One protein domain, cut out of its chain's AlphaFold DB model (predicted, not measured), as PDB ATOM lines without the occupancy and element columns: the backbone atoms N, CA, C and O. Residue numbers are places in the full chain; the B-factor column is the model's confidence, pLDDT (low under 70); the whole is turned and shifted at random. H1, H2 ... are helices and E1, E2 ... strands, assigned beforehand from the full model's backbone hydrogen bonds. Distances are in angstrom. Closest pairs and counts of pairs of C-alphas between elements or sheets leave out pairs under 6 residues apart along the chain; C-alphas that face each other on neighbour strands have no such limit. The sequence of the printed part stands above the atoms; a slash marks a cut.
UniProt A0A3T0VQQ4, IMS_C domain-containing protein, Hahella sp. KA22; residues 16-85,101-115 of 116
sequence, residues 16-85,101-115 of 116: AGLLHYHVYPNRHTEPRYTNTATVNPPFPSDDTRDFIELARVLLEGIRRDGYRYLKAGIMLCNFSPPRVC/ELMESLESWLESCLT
ATOM      1  N   ALA A  16      71.287  49.674  18.807       78.31
ATOM      2  CA  ALA A  16      72.733  49.875  18.860       78.31
ATOM      3  C   ALA A  16      73.353  49.846  17.457       78.31
ATOM      4  O   ALA A  16      73.103  48.946  16.656       78.31
ATOM      5  N   GLY A  17      74.198  50.837  17.177       77.31
ATOM      6  CA  GLY A  17      74.900  50.998  15.906       77.31
ATOM      7  C   GLY A  17      76.402  50.739  15.990       77.31
ATOM      8  O   GLY A  17      77.137  51.204  15.134       77.31
ATOM      9  N   LEU A  18      76.910  50.103  17.045       77.69
ATOM     10  CA  LEU A  18      78.321  49.733  17.138       77.69
ATOM     11  C   LEU A  18      78.499  48.541  18.076       77.69
ATOM     12  O   LEU A  18      77.990  48.535  19.195       77.69
ATOM     13  N   LEU A  19      79.287  47.565  17.641       82.69
ATOM     14  CA  LEU A  19      79.699  46.422  18.443       82.69
ATOM     15  C   LEU A  19      81.200  46.471  18.670       82.69
ATOM     16  O   LEU A  19      81.969  46.408  17.715       82.69
ATOM     17  N   HIS A  20      81.625  46.517  19.928       83.00
ATOM     18  CA  HIS A  20      83.026  46.391  20.303       83.00
ATOM     19  C   HIS A  20      83.252  45.074  21.044       83.00
ATOM     20  O   HIS A  20      82.693  44.850  22.119       83.00
ATOM     21  N   TYR A  21      84.121  44.217  20.522       85.12
ATOM     22  CA  TYR A  21      84.485  42.960  21.165       85.12
ATOM     23  C   TYR A  21      85.898  43.016  21.741       85.12
ATOM     24  O   TYR A  21      86.790  43.701  21.238       85.12
ATOM     25  N   HIS A  22      86.120  42.243  22.796       86.81
ATOM     26  CA  HIS A  22      87.438  42.081  23.395       86.81
ATOM     27  C   HIS A  22      87.634  40.653  23.902       86.81
ATOM     28  O   HIS A  22      86.724  40.057  24.482       86.81
ATOM     29  N   VAL A  23      88.838  40.109  23.712       88.62
ATOM     30  CA  VAL A  23      89.232  38.802  24.253       88.62
ATOM     31  C   VAL A  23      90.387  38.947  25.232       88.62
ATOM     32  O   VAL A  23      91.393  39.591  24.940       88.62
ATOM     33  N   TYR A  24      90.243  38.323  26.398       85.38
ATOM     34  CA  TYR A  24      91.245  38.305  27.453       85.38
ATOM     35  C   TYR A  24      91.965  36.953  27.498       85.38
ATOM     36  O   TYR A  24      91.305  35.905  27.556       85.38
ATOM     37  N   PRO A  25      93.307  36.949  27.533       86.88
ATOM     38  CA  PRO A  25      94.085  35.727  27.657       86.88
ATOM     39  C   PRO A  25      93.955  35.122  29.053       86.88
ATOM     40  O   PRO A  25      93.722  35.813  30.048       86.88
ATOM     41  N   ASN A  26      94.183  33.815  29.143       83.56
ATOM     42  CA  ASN A  26      94.343  33.155  30.427       83.56
ATOM     43  C   ASN A  26      95.659  33.570  31.090       83.56
ATOM     44  O   ASN A  26      96.742  33.413  30.531       83.56
ATOM     45  N   ARG A  27      95.566  34.072  32.327       78.19
ATOM     46  CA  ARG A  27      96.725  34.547  33.087       78.19
ATOM     47  C   ARG A  27      97.725  33.449  33.466       78.19
ATOM     48  O   ARG A  27      98.835  33.781  33.868       78.19
ATOM     49  N   HIS A  28      97.331  32.180  33.374       79.12
ATOM     50  CA  HIS A  28      98.139  31.021  33.766       79.12
ATOM     51  C   HIS A  28      98.649  30.203  32.575       79.12
ATOM     52  O   HIS A  28      99.226  29.140  32.777       79.12
ATOM     53  N   THR A  29      98.405  30.637  31.336       73.56
ATOM     54  CA  THR A  29      98.831  29.896  30.144       73.56
ATOM     55  C   THR A  29      99.649  30.796  29.234       73.56
ATOM     56  O   THR A  29      99.247  31.920  28.939       73.56
ATOM     57  N   GLU A  30     100.792  30.288  28.792       77.38
ATOM     58  CA  GLU A  30     101.601  30.891  27.739       77.38
ATOM     59  C   GLU A  30     101.500  30.025  26.478       77.38
ATOM     60  O   GLU A  30     101.412  28.800  26.601       77.38
ATOM     61  N   PRO A  31     101.483  30.622  25.275       80.31
ATOM     62  CA  PRO A  31     101.605  32.052  24.978       80.31
ATOM     63  C   PRO A  31     100.306  32.846  25.230       80.31
ATOM     64  O   PRO A  31      99.203  32.299  25.226       80.31
ATOM     65  N   ARG A  32     100.436  34.160  25.459       83.00
ATOM     66  CA  ARG A  32      99.309  35.075  25.724       83.00
ATOM     67  C   ARG A  32      98.933  35.840  24.463       83.00
ATOM     68  O   ARG A  32      99.808  36.326  23.753       83.00
ATOM     69  N   TYR A  33      97.634  35.990  24.224       84.94
ATOM     70  CA  TYR A  33      97.113  36.778  23.114       84.94
ATOM     71  C   TYR A  33      95.864  37.549  23.534       84.94
ATOM     72  O   TYR A  33      94.917  36.979  24.077       84.94
ATOM     73  N   THR A  34      95.889  38.847  23.261       85.50
ATOM     74  CA  THR A  34      94.789  39.787  23.483       85.50
ATOM     75  C   THR A  34      94.470  40.422  22.142       85.50
ATOM     76  O   THR A  34      95.385  40.798  21.410       85.50
ATOM     77  N   ASN A  35      93.187  40.553  21.827       87.62
ATOM     78  CA  ASN A  35      92.743  41.287  20.653       87.62
ATOM     79  C   ASN A  35      91.404  41.967  20.936       87.62
ATOM     80  O   ASN A  35      90.625  41.534  21.791       87.62
ATOM     81  N   THR A  36      91.152  43.031  20.197       88.06
ATOM     82  CA  THR A  36      89.915  43.798  20.202       88.06
ATOM     83  C   THR A  36      89.607  44.174  18.774       88.06
ATOM     84  O   THR A  36      90.521  44.540  18.036       88.06
ATOM     85  N   ALA A  37      88.340  44.180  18.401       87.12
ATOM     86  CA  ALA A  37      87.933  45.023  17.298       87.12
ATOM     87  C   ALA A  37      86.471  45.397  17.401       87.12
ATOM     88  O   ALA A  37      85.770  45.125  18.379       87.12
ATOM     89  N   THR A  38      86.068  46.103  16.366       87.94
ATOM     90  CA  THR A  38      84.850  46.866  16.342       87.94
ATOM     91  C   THR A  38      84.206  46.640  14.993       87.94
ATOM     92  O   THR A  38      84.881  46.749  13.969       87.94
ATOM     93  N   VAL A  39      82.914  46.338  14.988       87.88
ATOM     94  CA  VAL A  39      82.119  46.289  13.764       87.88
ATOM     95  C   VAL A  39      80.975  47.279  13.867       87.88
ATOM     96  O   VAL A  39      80.347  47.433  14.917       87.88
ATOM     97  N   ASN A  40      80.739  47.970  12.761       84.50
ATOM     98  CA  ASN A  40      79.564  48.795  12.582       84.50
ATOM     99  C   ASN A  40      78.552  47.972  11.770       84.50
ATOM    100  O   ASN A  40      78.870  47.634  10.624       84.50
ATOM    101  N   PRO A  41      77.408  47.569  12.348       78.81
ATOM    102  CA  PRO A  41      76.376  46.883  11.588       78.81
ATOM    103  C   PRO A  41      75.833  47.801  10.476       78.81
ATOM    104  O   PRO A  41      75.829  49.023  10.637       78.81
ATOM    105  N   PRO A  42      75.376  47.240   9.342       76.31
ATOM    106  CA  PRO A  42      74.854  48.034   8.225       76.31
ATOM    107  C   PRO A  42      73.620  48.858   8.623       76.31
ATOM    108  O   PRO A  42      73.438  49.971   8.132       76.31
ATOM    109  N   PHE A  43      72.827  48.344   9.565       75.44
ATOM    110  CA  PHE A  43      71.662  49.009  10.132       75.44
ATOM    111  C   PHE A  43      71.709  48.933  11.666       75.44
ATOM    112  O   PHE A  43      72.133  47.908  12.209       75.44
ATOM    113  N   PRO A  44      71.296  49.991  12.391       75.94
ATOM    114  CA  PRO A  44      71.144  49.916  13.840       75.94
ATOM    115  C   PRO A  44      70.013  48.936  14.179       75.94
ATOM    116  O   PRO A  44      68.902  49.092  13.675       75.94
ATOM    117  N   SER A  45      70.290  47.949  15.034       78.00
ATOM    118  CA  SER A  45      69.329  46.909  15.436       78.00
ATOM    119  C   SER A  45      69.112  46.928  16.950       78.00
ATOM    120  O   SER A  45      69.983  47.355  17.707       78.00
ATOM    121  N   ASP A  46      67.944  46.503  17.412       78.38
ATOM    122  CA  ASP A  46      67.681  46.174  18.814       78.38
ATOM    123  C   ASP A  46      67.521  44.656  19.027       78.38
ATOM    124  O   ASP A  46      67.390  44.210  20.169       78.38
ATOM    125  N   ASP A  47      67.619  43.850  17.957       80.12
ATOM    126  CA  ASP A  47      67.544  42.391  18.015       80.12
ATOM    127  C   ASP A  47      68.869  41.779  18.479       80.12
ATOM    128  O   ASP A  47      69.903  41.802  17.806       80.12
ATOM    129  N   THR A  48      68.823  41.156  19.657       83.38
ATOM    130  CA  THR A  48      69.955  40.412  20.233       83.38
ATOM    131  C   THR A  48      70.536  39.349  19.297       83.38
ATOM    132  O   THR A  48      71.726  39.050  19.393       83.38
ATOM    133  N   ARG A  49      69.741  38.780  18.384       83.69
ATOM    134  CA  ARG A  49      70.182  37.737  17.445       83.69
ATOM    135  C   ARG A  49      71.174  38.279  16.426       83.69
ATOM    136  O   ARG A  49      72.171  37.611  16.164       83.69
ATOM    137  N   ASP A  50      70.944  39.487  15.925       83.38
ATOM    138  CA  ASP A  50      71.842  40.139  14.968       83.38
ATOM    139  C   ASP A  50      73.213  40.353  15.616       83.38
ATOM    140  O   ASP A  50      74.261  40.062  15.038       83.38
ATOM    141  N   PHE A  51      73.209  40.763  16.886       84.81
ATOM    142  CA  PHE A  51      74.428  40.936  17.664       84.81
ATOM    143  C   PHE A  51      75.129  39.619  17.999       84.81
ATOM    144  O   PHE A  51      76.360  39.580  18.003       84.81
ATOM    145  N   ILE A  52      74.386  38.537  18.252       87.94
ATOM    146  CA  ILE A  52      74.963  37.206  18.482       87.94
ATOM    147  C   ILE A  52      75.645  36.691  17.214       87.94
ATOM    148  O   ILE A  52      76.779  36.219  17.295       87.94
ATOM    149  N   GLU A  53      75.000  36.802  16.052       88.56
ATOM    150  CA  GLU A  53      75.592  36.353  14.788       88.56
ATOM    151  C   GLU A  53      76.829  37.182  14.427       88.56
ATOM    152  O   GLU A  53      77.894  36.621  14.152       88.56
ATOM    153  N   LEU A  54      76.757  38.512  14.554       87.62
ATOM    154  CA  LEU A  54      77.923  39.377  14.368       87.62
ATOM    155  C   LEU A  54      79.055  39.027  15.342       87.62
ATOM    156  O   LEU A  54      80.216  38.940  14.944       87.62
ATOM    157  N   ALA A  55      78.741  38.772  16.613       87.62
ATOM    158  CA  ALA A  55      79.743  38.393  17.600       87.62
ATOM    159  C   ALA A  55      80.418  37.053  17.280       87.62
ATOM    160  O   ALA A  55      81.621  36.922  17.508       87.62
ATOM    161  N   ARG A  56      79.680  36.073  16.741       89.38
ATOM    162  CA  ARG A  56      80.245  34.781  16.312       89.38
ATOM    163  C   ARG A  56      81.253  34.973  15.185       89.38
ATOM    164  O   ARG A  56      82.388  34.523  15.327       89.38
ATOM    165  N   VAL A  57      80.881  35.716  14.143       89.25
ATOM    166  CA  VAL A  57      81.763  36.006  13.000       89.25
ATOM    167  C   VAL A  57      83.038  36.725  13.452       89.25
ATOM    168  O   VAL A  57      84.147  36.353  13.067       89.25
ATOM    169  N   LEU A  58      82.911  37.730  14.320       87.19
ATOM    170  CA  LEU A  58      84.068  38.458  14.847       87.19
ATOM    171  C   LEU A  58      84.961  37.583  15.726       87.19
ATOM    172  O   LEU A  58      86.188  37.677  15.647       87.19
ATOM    173  N   LEU A  59      84.362  36.729  16.559       86.25
ATOM    174  CA  LEU A  59      85.102  35.811  17.416       86.25
ATOM    175  C   LEU A  59      85.899  34.800  16.587       86.25
ATOM    176  O   LEU A  59      87.050  34.524  16.918       86.25
ATOM    177  N   GLU A  60      85.320  34.276  15.509       88.38
ATOM    178  CA  GLU A  60      86.014  33.385  14.576       88.38
ATOM    179  C   GLU A  60      87.184  34.091  13.880       88.38
ATOM    180  O   GLU A  60      88.260  33.511  13.762       88.38
ATOM    181  N   GLY A  61      87.027  35.368  13.511       87.50
ATOM    182  CA  GLY A  61      88.086  36.147  12.862       87.50
ATOM    183  C   GLY A  61      89.284  36.484  13.761       87.50
ATOM    184  O   GLY A  61      90.413  36.591  13.281       87.50
ATOM    185  N   ILE A  62      89.074  36.665  15.069       87.88
ATOM    186  CA  ILE A  62      90.159  37.025  16.008       87.88
ATOM    187  C   ILE A  62      90.769  35.856  16.743       87.88
ATOM    188  O   ILE A  62      91.854  35.993  17.317       87.88
ATOM    189  N   ARG A  63      90.039  34.747  16.832       84.31
ATOM    190  CA  ARG A  63      90.508  33.581  17.552       84.31
ATOM    191  C   ARG A  63      91.725  33.030  16.818       84.31
ATOM    192  O   ARG A  63      91.725  32.850  15.608       84.31
ATOM    193  N   ARG A  64      92.774  32.750  17.582       85.94
ATOM    194  CA  ARG A  64      93.985  32.092  17.107       85.94
ATOM    195  C   ARG A  64      94.127  30.757  17.805       85.94
ATOM    196  O   ARG A  64      94.034  30.673  19.032       85.94
ATOM    197  N   ASP A  65      94.381  29.726  17.016       84.56
ATOM    198  CA  ASP A  65      94.680  28.407  17.547       84.56
ATOM    199  C   ASP A  65      96.001  28.419  18.327       84.56
ATOM    200  O   ASP A  65      96.908  29.208  18.056       84.56
ATOM    201  N   GLY A  66      96.085  27.573  19.354       85.06
ATOM    202  CA  GLY A  66      97.237  27.508  20.261       85.06
ATOM    203  C   GLY A  66      97.206  28.497  21.434       85.06
ATOM    204  O   GLY A  66      98.040  28.386  22.329       85.06
ATOM    205  N   TYR A  67      96.226  29.405  21.495       85.06
ATOM    206  CA  TYR A  67      96.048  30.336  22.615       85.06
ATOM    207  C   TYR A  67      94.871  29.934  23.507       85.06
ATOM    208  O   TYR A  67      93.802  29.551  23.030       85.06
ATOM    209  N   ARG A  68      95.050  30.044  24.830       85.31
ATOM    210  CA  ARG A  68      93.965  29.839  25.801       85.31
ATOM    211  C   ARG A  68      93.376  31.176  26.231       85.31
ATOM    212  O   ARG A  68      94.043  31.990  26.871       85.31
ATOM    213  N   TYR A  69      92.103  31.361  25.920       85.50
ATOM    214  CA  TYR A  69      91.315  32.523  26.312       85.50
ATOM    215  C   TYR A  69      90.614  32.265  27.648       85.50
ATOM    216  O   TYR A  69      90.255  31.129  27.953       85.50
ATOM    217  N   LEU A  70      90.434  33.313  28.452       86.69
ATOM    218  CA  LEU A  70      89.749  33.242  29.749       86.69
ATOM    219  C   LEU A  70      88.355  33.853  29.697       86.69
ATOM    220  O   LEU A  70      87.424  33.335  30.304       86.69
ATOM    221  N   LYS A  71      88.231  34.986  29.007       86.56
ATOM    222  CA  LYS A  71      86.996  35.760  28.944       86.56
ATOM    223  C   LYS A  71      86.911  36.466  27.601       86.56
ATOM    224  O   LYS A  71      87.914  36.975  27.111       86.56
ATOM    225  N   ALA A  72      85.709  36.534  27.055       86.88
ATOM    226  CA  ALA A  72      85.360  37.453  25.986       86.88
ATOM    227  C   ALA A  72      84.246  38.375  26.484       86.88
ATOM    228  O   ALA A  72      83.467  37.992  27.361       86.88
ATOM    229  N   GLY A  73      84.186  39.587  25.952       85.62
ATOM    230  CA  GLY A  73      83.086  40.500  26.215       85.62
ATOM    231  C   GLY A  73      82.728  41.300  24.975       85.62
ATOM    232  O   GLY A  73      83.579  41.579  24.129       85.62
ATOM    233  N   ILE A  74      81.446  41.637  24.891       87.31
ATOM    234  CA  ILE A  74      80.846  42.433  23.825       87.31
ATOM    235  C   ILE A  74      80.284  43.683  24.489       87.31
ATOM    236  O   ILE A  74      79.646  43.602  25.539       87.31
ATOM    237  N   MET A  75      80.550  44.835  23.896       87.19
ATOM    238  CA  MET A  75      80.027  46.121  24.319       87.19
ATOM    239  C   MET A  75      79.237  46.713  23.157       87.19
ATOM    240  O   MET A  75      79.789  46.932  22.078       87.19
ATOM    241  N   LEU A  76      77.943  46.924  23.388       86.31
ATOM    242  CA  LEU A  76      77.070  47.651  22.475       86.31
ATOM    243  C   LEU A  76      77.296  49.151  22.694       86.31
ATOM    244  O   LEU A  76      77.334  49.612  23.835       86.31
ATOM    245  N   CYS A  77      77.460  49.895  21.610       83.75
ATOM    246  CA  CYS A  77      77.727  51.327  21.607       83.75
ATOM    247  C   CYS A  77      76.893  52.015  20.515       83.75
ATOM    248  O   CYS A  77      76.312  51.357  19.653       83.75
ATOM    249  N   ASN A  78      76.892  53.352  20.519       83.19
ATOM    250  CA  ASN A  78      76.189  54.174  19.527       83.19
ATOM    251  C   ASN A  78      74.680  53.866  19.474       83.19
ATOM    252  O   ASN A  78      74.148  53.450  18.445       83.19
ATOM    253  N   PHE A  79      74.016  54.019  20.619       82.00
ATOM    254  CA  PHE A  79      72.578  53.814  20.743       82.00
ATOM    255  C   PHE A  79      71.807  54.936  20.055       82.00
ATOM    256  O   PHE A  79      72.152  56.116  20.155       82.00
ATOM    257  N   SER A  80      70.756  54.552  19.346       75.31
ATOM    258  CA  SER A  80      69.840  55.453  18.668       75.31
ATOM    259  C   SER A  80      68.411  55.166  19.125       75.31
ATOM    260  O   SER A  80      68.086  54.012  19.414       75.31
ATOM    261  N   PRO A  81      67.545  56.194  19.212       74.50
ATOM    262  CA  PRO A  81      66.142  55.971  19.523       74.50
ATOM    263  C   PRO A  81      65.527  55.016  18.491       74.50
ATOM    264  O   PRO A  81      65.965  55.020  17.333       74.50
ATOM    265  N   PRO A  82      64.512  54.230  18.887       66.62
ATOM    266  CA  PRO A  82      63.909  53.242  18.007       66.62
ATOM    267  C   PRO A  82      63.363  53.975  16.785       66.62
ATOM    268  O   PRO A  82      62.486  54.838  16.887       66.62
ATOM    269  N   ARG A  83      63.949  53.698  15.620       60.47
ATOM    270  CA  ARG A  83      63.436  54.233  14.362       60.47
ATOM    271  C   ARG A  83      62.178  53.458  14.011       60.47
ATOM    272  O   ARG A  83      62.113  52.246  14.193       60.47
ATOM    273  N   VAL A  84      61.189  54.161  13.464       58.38
ATOM    274  CA  VAL A  84      60.090  53.503  12.756       58.38
ATOM    275  C   VAL A  84      60.745  52.660  11.668       58.38
ATOM    276  O   VAL A  84      61.405  53.218  10.792       58.38
ATOM    277  N   CYS A  85      60.642  51.335  11.774       58.19
ATOM    278  CA  CYS A  85      61.168  50.412  10.776       58.19
ATOM    279  C   CYS A  85      60.425  50.665   9.461       58.19
ATOM    280  O   CYS A  85      59.313  50.175   9.247       58.19
ATOM    281  N   GLU A 101      57.513  41.866  19.856       77.00
ATOM    282  CA  GLU A 101      56.717  40.973  20.722       77.00
ATOM    283  C   GLU A 101      57.540  39.775  21.241       77.00
ATOM    284  O   GLU A 101      57.419  39.342  22.393       77.00
ATOM    285  N   LEU A 102      58.437  39.254  20.397       80.38
ATOM    286  CA  LEU A 102      59.343  38.167  20.766       80.38
ATOM    287  C   LEU A 102      60.395  38.640  21.768       80.38
ATOM    288  O   LEU A 102      60.683  37.928  22.730       80.38
ATOM    289  N   MET A 103      60.983  39.814  21.544       83.81
ATOM    290  CA  MET A 103      61.994  40.363  22.439       83.81
ATOM    291  C   MET A 103      61.411  40.806  23.776       83.81
ATOM    292  O   MET A 103      62.037  40.563  24.804       83.81
ATOM    293  N   GLU A 104      60.200  41.357  23.798       82.75
ATOM    294  CA  GLU A 104      59.468  41.637  25.035       82.75
ATOM    295  C   GLU A 104      59.201  40.357  25.831       82.75
ATOM    296  O   GLU A 104      59.408  40.323  27.045       82.75
ATOM    297  N   SER A 105      58.789  39.282  25.151       84.25
ATOM    298  CA  SER A 105      58.584  37.976  25.786       84.25
ATOM    299  C   SER A 105      59.889  37.421  26.361       84.25
ATOM    300  O   SER A 105      59.905  36.882  27.468       84.25
ATOM    301  N   LEU A 106      60.996  37.579  25.630       83.94
ATOM    302  CA  LEU A 106      62.321  37.143  26.061       83.94
ATOM    303  C   LEU A 106      62.812  37.942  27.276       83.94
ATOM    304  O   LEU A 106      63.317  37.355  28.230       83.94
ATOM    305  N   GLU A 107      62.620  39.261  27.277       82.06
ATOM    306  CA  GLU A 107      62.916  40.131  28.418       82.06
ATOM    307  C   GLU A 107      62.063  39.785  29.631       82.06
ATOM    308  O   GLU A 107      62.595  39.639  30.727       82.06
ATOM    309  N   SER A 108      60.754  39.595  29.441       84.75
ATOM    310  CA  SER A 108      59.856  39.179  30.518       84.75
ATOM    311  C   SER A 108      60.271  37.830  31.104       84.75
ATOM    312  O   SER A 108      60.191  37.639  32.318       84.75
ATOM    313  N   TRP A 109      60.717  36.896  30.261       84.62
ATOM    314  CA  TRP A 109      61.225  35.606  30.711       84.62
ATOM    315  C   TRP A 109      62.537  35.758  31.495       84.62
ATOM    316  O   TRP A 109      62.660  35.209  32.590       84.62
ATOM    317  N   LEU A 110      63.481  36.563  30.999       81.38
ATOM    318  CA  LEU A 110      64.744  36.864  31.686       81.38
ATOM    319  C   LEU A 110      64.515  37.542  33.048       81.38
ATOM    320  O   LEU A 110      65.124  37.138  34.038       81.38
ATOM    321  N   GLU A 111      63.616  38.527  33.122       77.19
ATOM    322  CA  GLU A 111      63.233  39.210  34.368       77.19
ATOM    323  C   GLU A 111      62.629  38.221  35.385       77.19
ATOM    324  O   GLU A 111      62.978  38.250  36.569       77.19
ATOM    325  N   SER A 112      61.775  37.300  34.924       82.88
ATOM    326  CA  SER A 112      61.189  36.252  35.769       82.88
ATOM    327  C   SER A 112      62.228  35.247  36.269       82.88
ATOM    328  O   SER A 112      62.113  34.770  37.396       82.88
ATOM    329  N   CYS A 113      63.235  34.905  35.464       70.94
ATOM    330  CA  CYS A 113      64.299  33.991  35.881       70.94
ATOM    331  C   CYS A 113      65.267  34.624  36.889       70.94
ATOM    332  O   CYS A 113      65.827  33.906  37.709       70.94
ATOM    333  N   LEU A 114      65.463  35.945  36.850       62.69
ATOM    334  CA  LEU A 114      66.350  36.673  37.769       62.69
ATOM    335  C   LEU A 114      65.726  36.944  39.149       62.69
ATOM    336  O   LEU A 114      66.425  37.380  40.061       62.69
ATOM    337  N   THR A 115      64.417  36.725  39.296       60.44
ATOM    338  CA  THR A 115      63.672  36.907  40.554       60.44
ATOM    339  C   THR A 115      63.377  35.596  41.296       60.44
ATOM    340  O   THR A 115      62.820  35.644  42.395       60.44
TER     341      THR A 115
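Overview. This is residues 16 to 85 and 101 to 115 of the 116 residues of the protein "IMS_C domain-containing protein" of Hahella sp. KA22 (UniProt A0A3T0VQQ4). Picture a long, narrow wall of three antiparallel strands with one helix, H1, laid slantwise over one of its faces and the other face bare. A second helix, H2, comes after a cut in the printed part and lies off the end of this body where E1 and H1 begin; its residues 104 to 114, with residue 115, stick out free. The printed part has 85 residues with two named helices and three named strands, in the order E1, E2, H1, E3, H2 along the chain; the sheet's order is E2, E1, E3, and the class is mixed, helices and strands. The whole is loose, with a radius of gyration of the C-alphas of 15.9 A, and its outline is flat, spanning 48 by 35 by 17 A.

Arrangement. Start with the sheet, at its inner strand E1, residues 16 to 25. Beside it look for the edge strand E2, residues 35 to 39, which is antiparallel to E1 at 168 degrees and makes a hairpin with it. Here N 19 and O 39 are 2.9 A apart, within hydrogen-bond range, and so are N 21 and O 37 at 2.9 A. The other edge strand is E3, residues 69 to 80, antiparallel to E1 at 165 degrees. Across this pair you will find N 20 and O 75 at 2.9 A and N 77 and O 18 at 2.8 A, both within hydrogen-bond range. Now look over the sheet for H1, residues 48 to 62, which is on the sheet at a height over the sheet of 9.1 A. It lies over E2, E1 and E3 and runs slantwise to the strands, at 42 degrees to E1 on the local plane. The closest C-alphas of H1 and E1 are those of Ala 55 and Tyr 21, 7.5 A apart; the closest of H1 and E2 are those of Ile 62 and Asn 35, 6.8 A apart. With H1 on one face, the arrangement is two layers, a sheet and a helix over it. E2, H1 and E3 form a split strand-helix-strand unit, two strands that run the same way with a helix between them in the chain and E1 between them in the sheet; its crossover is right-handed. Last comes H2, residues 101 to 114, which is not on the sheet and is apart from E1 and E2. H1 and H2 are apart, but only just, with their closest C-alphas 8.3 A from each other. In H1 and H2 every O i to N i+4 pair is within hydrogen-bond range.

Along the chain. Find C-alpha 16 at (72.733, 49.875, 18.860); from there E1 runs 27.1 A to C-alpha 25. E2 covers 13.6 A from Asn 35 to Val 39. H1 begins at C-alpha 48, at (69.955, 40.412, 20.233), and reaches Ile 62 after 20.9 A. E3, the longest strand, runs 32.3 A from Tyr 69 to Ser 80. H2 begins at Glu 101 and ends 20.0 A on, with C-alpha 114 at (66.350, 36.673, 37.769).

Size, cuts and confidence. The two C-alphas farthest apart are those of Glu 30 and Val 84, at 49.6 A. Without residues 104 to 115, the body of 73 residues spans 50 by 22 by 17 A. Look for the cut after residue 85: residues 86 to 100 are not printed, and C-alphas 85 and 101 are 14.4 A apart across it. Of the links that are printed whole, E1 to E2, E2 to H1 and H1 to E3 are short; E3 to H2 is the link across the cut. The mean pLDDT of the printed part is 81.8, and the model's confidence is under 70 at residues 82 to 85 and 114 to 115.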